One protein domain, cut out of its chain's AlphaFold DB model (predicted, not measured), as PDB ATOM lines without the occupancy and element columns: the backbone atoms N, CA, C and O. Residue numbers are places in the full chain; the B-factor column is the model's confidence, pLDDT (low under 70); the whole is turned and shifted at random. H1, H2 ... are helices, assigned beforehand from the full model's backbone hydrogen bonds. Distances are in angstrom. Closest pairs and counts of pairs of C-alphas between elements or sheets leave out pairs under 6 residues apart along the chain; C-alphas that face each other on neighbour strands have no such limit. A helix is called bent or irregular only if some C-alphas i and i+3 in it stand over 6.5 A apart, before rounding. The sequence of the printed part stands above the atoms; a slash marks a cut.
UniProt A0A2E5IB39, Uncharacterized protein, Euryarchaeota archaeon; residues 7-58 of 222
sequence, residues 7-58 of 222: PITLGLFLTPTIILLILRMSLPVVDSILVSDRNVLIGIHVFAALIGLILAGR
ATOM      1  N   PRO A   7     -30.277 -39.262 -26.165       87.94
ATOM      2  CA  PRO A   7     -29.511 -38.103 -26.635       87.94
ATOM      3  C   PRO A   7     -28.012 -38.176 -26.317       87.94
ATOM      4  O   PRO A   7     -27.199 -37.727 -27.119       87.94
ATOM      5  N   ILE A   8     -27.622 -38.754 -25.177       85.62
ATOM      6  CA  ILE A   8     -26.208 -38.858 -24.791       85.62
ATOM      7  C   ILE A   8     -25.503 -39.910 -25.649       85.62
ATOM      8  O   ILE A   8     -24.377 -39.686 -26.087       85.62
ATOM      9  N   THR A   9     -26.155 -41.039 -25.940       86.25
ATOM     10  CA  THR A   9     -25.572 -42.072 -26.812       86.25
ATOM     11  C   THR A   9     -25.426 -41.577 -28.249       86.25
ATOM     12  O   THR A   9     -24.373 -41.764 -28.858       86.25
ATOM     13  N   LEU A  10     -26.440 -40.876 -28.761       88.50
ATOM     14  CA  LEU A  10     -26.417 -40.262 -30.086       88.50
ATOM     15  C   LEU A  10     -25.372 -39.137 -30.175       88.50
ATOM     16  O   LEU A  10     -24.635 -39.055 -31.157       88.50
ATOM     17  N   GLY A  11     -25.238 -38.327 -29.120       90.19
ATOM     18  CA  GLY A  11     -24.185 -37.320 -28.999       90.19
ATOM     19  C   GLY A  11     -22.782 -37.930 -29.042       90.19
ATOM     20  O   GLY A  11     -21.948 -37.482 -29.827       90.19
ATOM     21  N   LEU A  12     -22.524 -38.997 -28.277       87.88
ATOM     22  CA  LEU A  12     -21.231 -39.698 -28.285       87.88
ATOM     23  C   LEU A  12     -20.888 -40.297 -29.656       87.88
ATOM     24  O   LEU A  12     -19.724 -40.281 -30.052       87.88
ATOM     25  N   PHE A  13     -21.887 -40.792 -30.389       90.88
ATOM     26  CA  PHE A  13     -21.693 -41.329 -31.736       90.88
ATOM     27  C   PHE A  13     -21.309 -40.241 -32.752       90.88
ATOM     28  O   PHE A  13     -20.420 -40.447 -33.577       90.88
ATOM     29  N   LEU A  14     -21.946 -39.068 -32.672       91.69
ATOM     30  CA  LEU A  14     -21.718 -37.943 -33.588       91.69
ATOM     31  C   LEU A  14     -20.493 -37.093 -33.227       91.69
ATOM     32  O   LEU A  14     -19.928 -36.423 -34.084       91.69
ATOM     33  N   THR A  15     -20.056 -37.110 -31.969       92.38
ATOM     34  CA  THR A  15     -18.915 -36.312 -31.489       92.38
ATOM     35  C   THR A  15     -17.659 -36.446 -32.371       92.38
ATOM     36  O   THR A  15     -17.157 -35.421 -32.833       92.38
ATOM     37  N   PRO A  16     -17.145 -37.653 -32.681       93.31
ATOM     38  CA  PRO A  16     -15.934 -37.785 -33.496       93.31
ATOM     39  C   PRO A  16     -16.108 -37.307 -34.946       93.31
ATOM     40  O   PRO A  16     -15.150 -36.812 -35.536       93.31
ATOM     41  N   THR A  17     -17.307 -37.394 -35.530       91.69
ATOM     42  CA  THR A  17     -17.554 -36.891 -36.892       91.69
ATOM     43  C   THR A  17     -17.689 -35.369 -36.919       91.69
ATOM     44  O   THR A  17     -17.171 -34.731 -37.835       91.69
ATOM     45  N   ILE A  18     -18.299 -34.775 -35.888       92.06
ATOM     46  CA  ILE A  18     -18.375 -33.319 -35.700       92.06
ATOM     47  C   ILE A  18     -16.975 -32.729 -35.491       92.06
ATOM     48  O   ILE A  18     -16.640 -31.728 -36.116       92.06
ATOM     49  N   ILE A  19     -16.130 -33.368 -34.676       92.31
ATOM     50  CA  ILE A  19     -14.742 -32.929 -34.455       92.31
ATOM     51  C   ILE A  19     -13.959 -32.893 -35.773       92.31
ATOM     52  O   ILE A  19     -13.263 -31.917 -36.045       92.31
ATOM     53  N   LEU A  20     -14.100 -33.914 -36.624       89.19
ATOM     54  CA  LEU A  20     -13.470 -33.917 -37.946       89.19
ATOM     55  C   LEU A  20     -13.984 -32.794 -38.852       89.19
ATOM     56  O   LEU A  20     -13.196 -32.187 -39.574       89.19
ATOM     57  N   LEU A  21     -15.287 -32.511 -38.818       88.56
ATOM     58  CA  LEU A  21     -15.876 -31.423 -39.596       88.56
ATOM     59  C   LEU A  21     -15.324 -30.065 -39.144       88.56
ATOM     60  O   LEU A  21     -14.954 -29.244 -39.979       88.56
ATOM     61  N   ILE A  22     -15.190 -29.860 -37.833       91.31
ATOM     62  CA  ILE A  22     -14.583 -28.651 -37.265       91.31
ATOM     63  C   ILE A  22     -13.113 -28.533 -37.688       91.31
ATOM     64  O   ILE A  22     -12.703 -27.468 -38.143       91.31
ATOM     65  N   LEU A  23     -12.333 -29.616 -37.597       89.38
ATOM     66  CA  LEU A  23     -10.924 -29.639 -38.018       89.38
ATOM     67  C   LEU A  23     -10.746 -29.333 -39.506       89.38
ATOM     68  O   LEU A  23      -9.790 -28.667 -39.895       89.38
ATOM     69  N   ARG A  24     -11.676 -29.793 -40.343       87.06
ATOM     70  CA  ARG A  24     -11.680 -29.495 -41.776       87.06
ATOM     71  C   ARG A  24     -11.897 -28.007 -42.043       87.06
ATOM     72  O   ARG A  24     -11.208 -27.434 -42.878       87.06
ATOM     73  N   MET A  25     -12.827 -27.388 -41.320       86.75
ATOM     74  CA  MET A  25     -13.102 -25.957 -41.465       86.75
ATOM     75  C   MET A  25     -11.976 -25.086 -40.896       86.75
ATOM     76  O   MET A  25     -11.745 -23.992 -41.400       86.75
ATOM     77  N   SER A  26     -11.271 -25.551 -39.860       90.81
ATOM     78  CA  SER A  26     -10.188 -24.787 -39.231       90.81
ATOM     79  C   SER A  26      -8.836 -24.925 -39.937       90.81
ATOM     80  O   SER A  26      -8.014 -24.016 -39.839       90.81
ATOM     81  N   LEU A  27      -8.594 -26.029 -40.656       89.81
ATOM     82  CA  LEU A  27      -7.314 -26.324 -41.306       89.81
ATOM     83  C   LEU A  27      -7.488 -26.521 -42.825       89.81
ATOM     84  O   LEU A  27      -7.620 -27.659 -43.288       89.81
ATOM     85  N   PRO A  28      -7.395 -25.449 -43.638       83.75
ATOM     86  CA  PRO A  28      -7.578 -25.535 -45.093       83.75
ATOM     87  C   PRO A  28      -6.521 -26.410 -45.790       83.75
ATOM     88  O   PRO A  28      -6.774 -26.983 -46.846       83.75
ATOM     89  N   VAL A  29      -5.345 -26.579 -45.177       84.94
ATOM     90  CA  VAL A  29      -4.300 -27.494 -45.668       84.94
ATOM     91  C   VAL A  29      -4.788 -28.945 -45.644       84.94
ATOM     92  O   VAL A  29      -4.602 -29.676 -46.614       84.94
ATOM     93  N   VAL A  30      -5.467 -29.357 -44.571       82.00
ATOM     94  CA  VAL A  30      -6.021 -30.713 -44.439       82.00
ATOM     95  C   VAL A  30      -7.159 -30.916 -45.438       82.00
ATOM     96  O   VAL A  30      -7.234 -31.965 -46.075       82.00
ATOM     97  N   ASP A  31      -7.998 -29.898 -45.632       83.75
ATOM     98  CA  ASP A  31      -9.083 -29.930 -46.613       83.75
ATOM     99  C   ASP A  31      -8.564 -30.158 -48.040       83.75
ATOM    100  O   ASP A  31      -9.054 -31.041 -48.745       83.75
ATOM    101  N   SER A  32      -7.503 -29.446 -48.433       84.44
ATOM    102  CA  SER A  32      -6.909 -29.577 -49.769       84.44
ATOM    103  C   SER A  32      -6.378 -30.989 -50.068       84.44
ATOM    104  O   SER A  32      -6.535 -31.484 -51.183       84.44
ATOM    105  N   ILE A  33      -5.827 -31.676 -49.061       81.94
ATOM    106  CA  ILE A  33      -5.306 -33.045 -49.191       81.94
ATOM    107  C   ILE A  33      -6.458 -34.063 -49.205       81.94
ATOM    108  O   ILE A  33      -6.443 -35.012 -49.985       81.94
ATOM    109  N   LEU A  34      -7.489 -33.862 -48.377       77.88
ATOM    110  CA  LEU A  34      -8.637 -34.775 -48.282       77.88
ATOM    111  C   LEU A  34      -9.613 -34.661 -49.464       77.88
ATOM    112  O   LEU A  34     -10.348 -35.611 -49.733       77.88
ATOM    113  N   VAL A  35      -9.654 -33.521 -50.160       79.88
ATOM    114  CA  VAL A  35     -10.462 -33.343 -51.381       79.88
ATOM    115  C   VAL A  35      -9.890 -34.133 -52.560       79.88
ATOM    116  O   VAL A  35     -10.666 -34.560 -53.414       79.88
ATOM    117  N   SER A  36      -8.572 -34.372 -52.582       82.31
ATOM    118  CA  SER A  36      -7.895 -35.092 -53.669       82.31
ATOM    119  C   SER A  36      -8.449 -36.507 -53.865       82.31
ATOM    120  O   SER A  36      -8.666 -36.925 -54.999       82.31
ATOM    121  N   ASP A  37      -8.752 -37.217 -52.770       85.75
ATOM    122  CA  ASP A  37      -9.164 -38.622 -52.805       85.75
ATOM    123  C   ASP A  37     -10.513 -38.865 -52.113       85.75
ATOM    124  O   ASP A  37     -10.629 -38.946 -50.886       85.75
ATOM    125  N   ARG A  38     -11.557 -39.108 -52.920       85.69
ATOM    126  CA  ARG A  38     -12.911 -39.440 -52.433       85.69
ATOM    127  C   ARG A  38     -12.922 -40.659 -51.502       85.69
ATOM    128  O   ARG A  38     -13.667 -40.674 -50.522       85.69
ATOM    129  N   ASN A  39     -12.101 -41.665 -51.797       87.56
ATOM    130  CA  ASN A  39     -12.035 -42.906 -51.021       87.56
ATOM    131  C   ASN A  39     -11.417 -42.678 -49.634       87.56
ATOM    132  O   ASN A  39     -11.892 -43.244 -48.651       87.56
ATOM    133  N   VAL A  40     -10.404 -41.810 -49.543       87.69
ATOM    134  CA  VAL A  40      -9.756 -41.436 -48.275       87.69
ATOM    135  C   VAL A  40     -10.735 -40.666 -47.394       87.69
ATOM    136  O   VAL A  40     -10.858 -40.962 -46.205       87.69
ATOM    137  N   LEU A  41     -11.510 -39.753 -47.987       87.25
ATOM    138  CA  LEU A  41     -12.549 -39.010 -47.277       87.25
ATOM    139  C   LEU A  41     -13.599 -39.941 -46.651       87.25
ATOM    140  O   LEU A  41     -13.918 -39.813 -45.468       87.25
ATOM    141  N   ILE A  42     -14.121 -40.892 -47.432       88.88
ATOM    142  CA  ILE A  42     -15.092 -41.876 -46.937       88.88
ATOM    143  C   ILE A  42     -14.454 -42.726 -45.829       88.88
ATOM    144  O   ILE A  42     -15.066 -42.918 -44.779       88.88
ATOM    145  N   GLY A  43     -13.210 -43.173 -46.018       91.94
ATOM    146  CA  GLY A  43     -12.481 -43.979 -45.039       91.94
ATOM    147  C   GLY A  43     -12.326 -43.294 -43.678       91.94
ATOM    148  O   GLY A  43     -12.601 -43.907 -42.646       91.94
ATOM    149  N   ILE A  44     -11.957 -42.011 -43.660       90.81
ATOM    150  CA  ILE A  44     -11.764 -41.243 -42.420       90.81
ATOM    151  C   ILE A  44     -13.090 -41.058 -41.665       90.81
ATOM    152  O   ILE A  44     -13.136 -41.232 -40.445       90.81
ATOM    153  N   HIS A  45     -14.189 -40.762 -42.368       90.44
ATOM    154  CA  HIS A  45     -15.502 -40.635 -41.731       90.44
ATOM    155  C   HIS A  45     -16.029 -41.971 -41.192       90.44
ATOM    156  O   HIS A  45     -16.590 -41.999 -40.096       90.44
ATOM    157  N   VAL A  46     -15.805 -43.079 -41.907       92.38
ATOM    158  CA  VAL A  46     -16.143 -44.429 -41.424       92.38
ATOM    159  C   VAL A  46     -15.338 -44.771 -40.170       92.38
ATOM    160  O   VAL A  46     -15.901 -45.270 -39.198       92.38
ATOM    161  N   PHE A  47     -14.043 -44.451 -40.148       92.94
ATOM    162  CA  PHE A  47     -13.189 -44.675 -38.984       92.94
ATOM    163  C   PHE A  47     -13.643 -43.860 -37.762       92.94
ATOM    164  O   PHE A  47     -13.752 -44.397 -36.659       92.94
ATOM    165  N   ALA A  48     -13.994 -42.587 -37.953       93.56
ATOM    166  CA  ALA A  48     -14.531 -41.748 -36.885       93.56
ATOM    167  C   ALA A  48     -15.889 -42.241 -36.367       93.56
ATOM    168  O   ALA A  48     -16.104 -42.274 -35.155       93.56
ATOM    169  N   ALA A  49     -16.784 -42.680 -37.256       92.31
ATOM    170  CA  ALA A  49     -18.053 -43.288 -36.863       92.31
ATOM    171  C   ALA A  49     -17.843 -44.593 -36.071       92.31
ATOM    172  O   ALA A  49     -18.566 -44.852 -35.112       92.31
ATOM    173  N   LEU A  50     -16.824 -45.389 -36.415       93.88
ATOM    174  CA  LEU A  50     -16.456 -46.604 -35.683       93.88
ATOM    175  C   LEU A  50     -15.983 -46.268 -34.260       93.88
ATOM    176  O   LEU A  50     -16.442 -46.882 -33.298       93.88
ATOM    177  N   ILE A  51     -15.143 -45.242 -34.101       93.56
ATOM    178  CA  ILE A  51     -14.749 -44.736 -32.776       93.56
ATOM    179  C   ILE A  51     -15.981 -44.277 -31.986       93.56
ATOM    180  O   ILE A  51     -16.130 -44.636 -30.817       93.56
ATOM    181  N   GLY A  52     -16.893 -43.541 -32.626       91.25
ATOM    182  CA  GLY A  52     -18.153 -43.107 -32.019       91.25
ATOM    183  C   GLY A  52     -19.020 -44.279 -31.560       91.25
ATOM    184  O   GLY A  52     -19.555 -44.251 -30.455       91.25
ATOM    185  N   LEU A  53     -19.098 -45.347 -32.359       90.75
ATOM    186  CA  LEU A  53     -19.810 -46.581 -32.020       90.75
ATOM    187  C   LEU A  53     -19.189 -47.271 -30.797       90.75
ATOM    188  O   LEU A  53     -19.914 -47.690 -29.895       90.75
ATOM    189  N   ILE A  54     -17.855 -47.357 -30.738       89.75
ATOM    190  CA  ILE A  54     -17.139 -47.925 -29.589       89.75
ATOM    191  C   ILE A  54     -17.424 -47.104 -28.328       89.75
ATOM    192  O   ILE A  54     -17.701 -47.677 -27.276       89.75
ATOM    193  N   LEU A  55     -17.393 -45.772 -28.411       87.12
ATOM    194  CA  LEU A  55     -17.689 -44.891 -27.276       87.12
ATOM    195  C   LEU A  55     -19.151 -45.001 -26.823       87.12
ATOM    196  O   LEU A  55     -19.421 -45.046 -25.618       87.12
ATOM    197  N   ALA A  56     -20.085 -45.070 -27.773       86.62
ATOM    198  CA  ALA A  56     -21.509 -45.227 -27.504       86.62
ATOM    199  C   ALA A  56     -21.818 -46.579 -26.840       86.62
ATOM    200  O   ALA A  56     -22.617 -46.620 -25.906       86.62
ATOM    201  N   GLY A  57     -21.150 -47.653 -27.277       78.88
ATOM    202  CA  GLY A  57     -21.280 -49.001 -26.713       78.88
ATOM    203  C   GLY A  57     -20.462 -49.244 -25.441       78.88
ATOM    204  O   GLY A  57     -20.679 -50.239 -24.754       78.88
ATOM    205  N   ARG A  58     -19.521 -48.357 -25.099       84.38
ATOM    206  CA  ARG A  58     -18.745 -48.476 -23.863       84.38
ATOM    207  C   ARG A  58     -19.574 -47.984 -22.687       84.38
ATOM    208  O   ARG A  58     -19.581 -46.789 -22.379       84.38
TER     209      ARG A  58
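What this domain is: This is residues 7 to 58 of the 222 residues of an uncharacterized protein of Euryarchaeota archaeon (UniProt A0A2E5IB39). Two long helices, H1 and H3, run side by side in opposite ways as a narrow V, and the short H2 crosses its wide end. The 52 printed residues, with three named helices in the order H1, H2, H3 and no named strand, are all helix in class. The whole is only just loose, close to compact, with a radius of gyration of the C-alphas of 12.0 A, and elongated, spanning 34 by 21 by 12 A.

Where its parts are: H1, residues 7 to 26, begins at C-alpha 7 (-29.511, -38.103, -26.635) and is 26.6 A long. It has a kink of 45 degrees near residue 14 and is only just irregular: C-alphas 13 and 16 are 7.0 A apart. H2 is residues 28 to 36, 12.8 A. H3, residues 38 to 57, 28.7 A, ends at C-alpha 57 (-21.280, -49.001, -26.713).

How they stand to each other: H1 and H3 touch, closest at the C-alphas of Phe 13 and Gly 52, 4.0 A, with a shallow tilt of 32 degrees, only just short of steep. H2 only just touches each, with 3 pairs of C-alphas within 8 A, only at the corner: Arg 24 of H1 and Asp 31 are closest, C-alphas 5.5 A apart, and Leu 34 and Leu 41 of H3, 5.9 A. Every O i to N i+4 pair is within hydrogen-bond range in H3, 14 of 16 in H1 and 4 of 5 in H2.

The domain as a whole: The C-alphas farthest apart, of Pro 7 and Ser 36, are 34.7 A apart. The printed part has no cut, both links are tight, and no printed residue is under 70 in pLDDT.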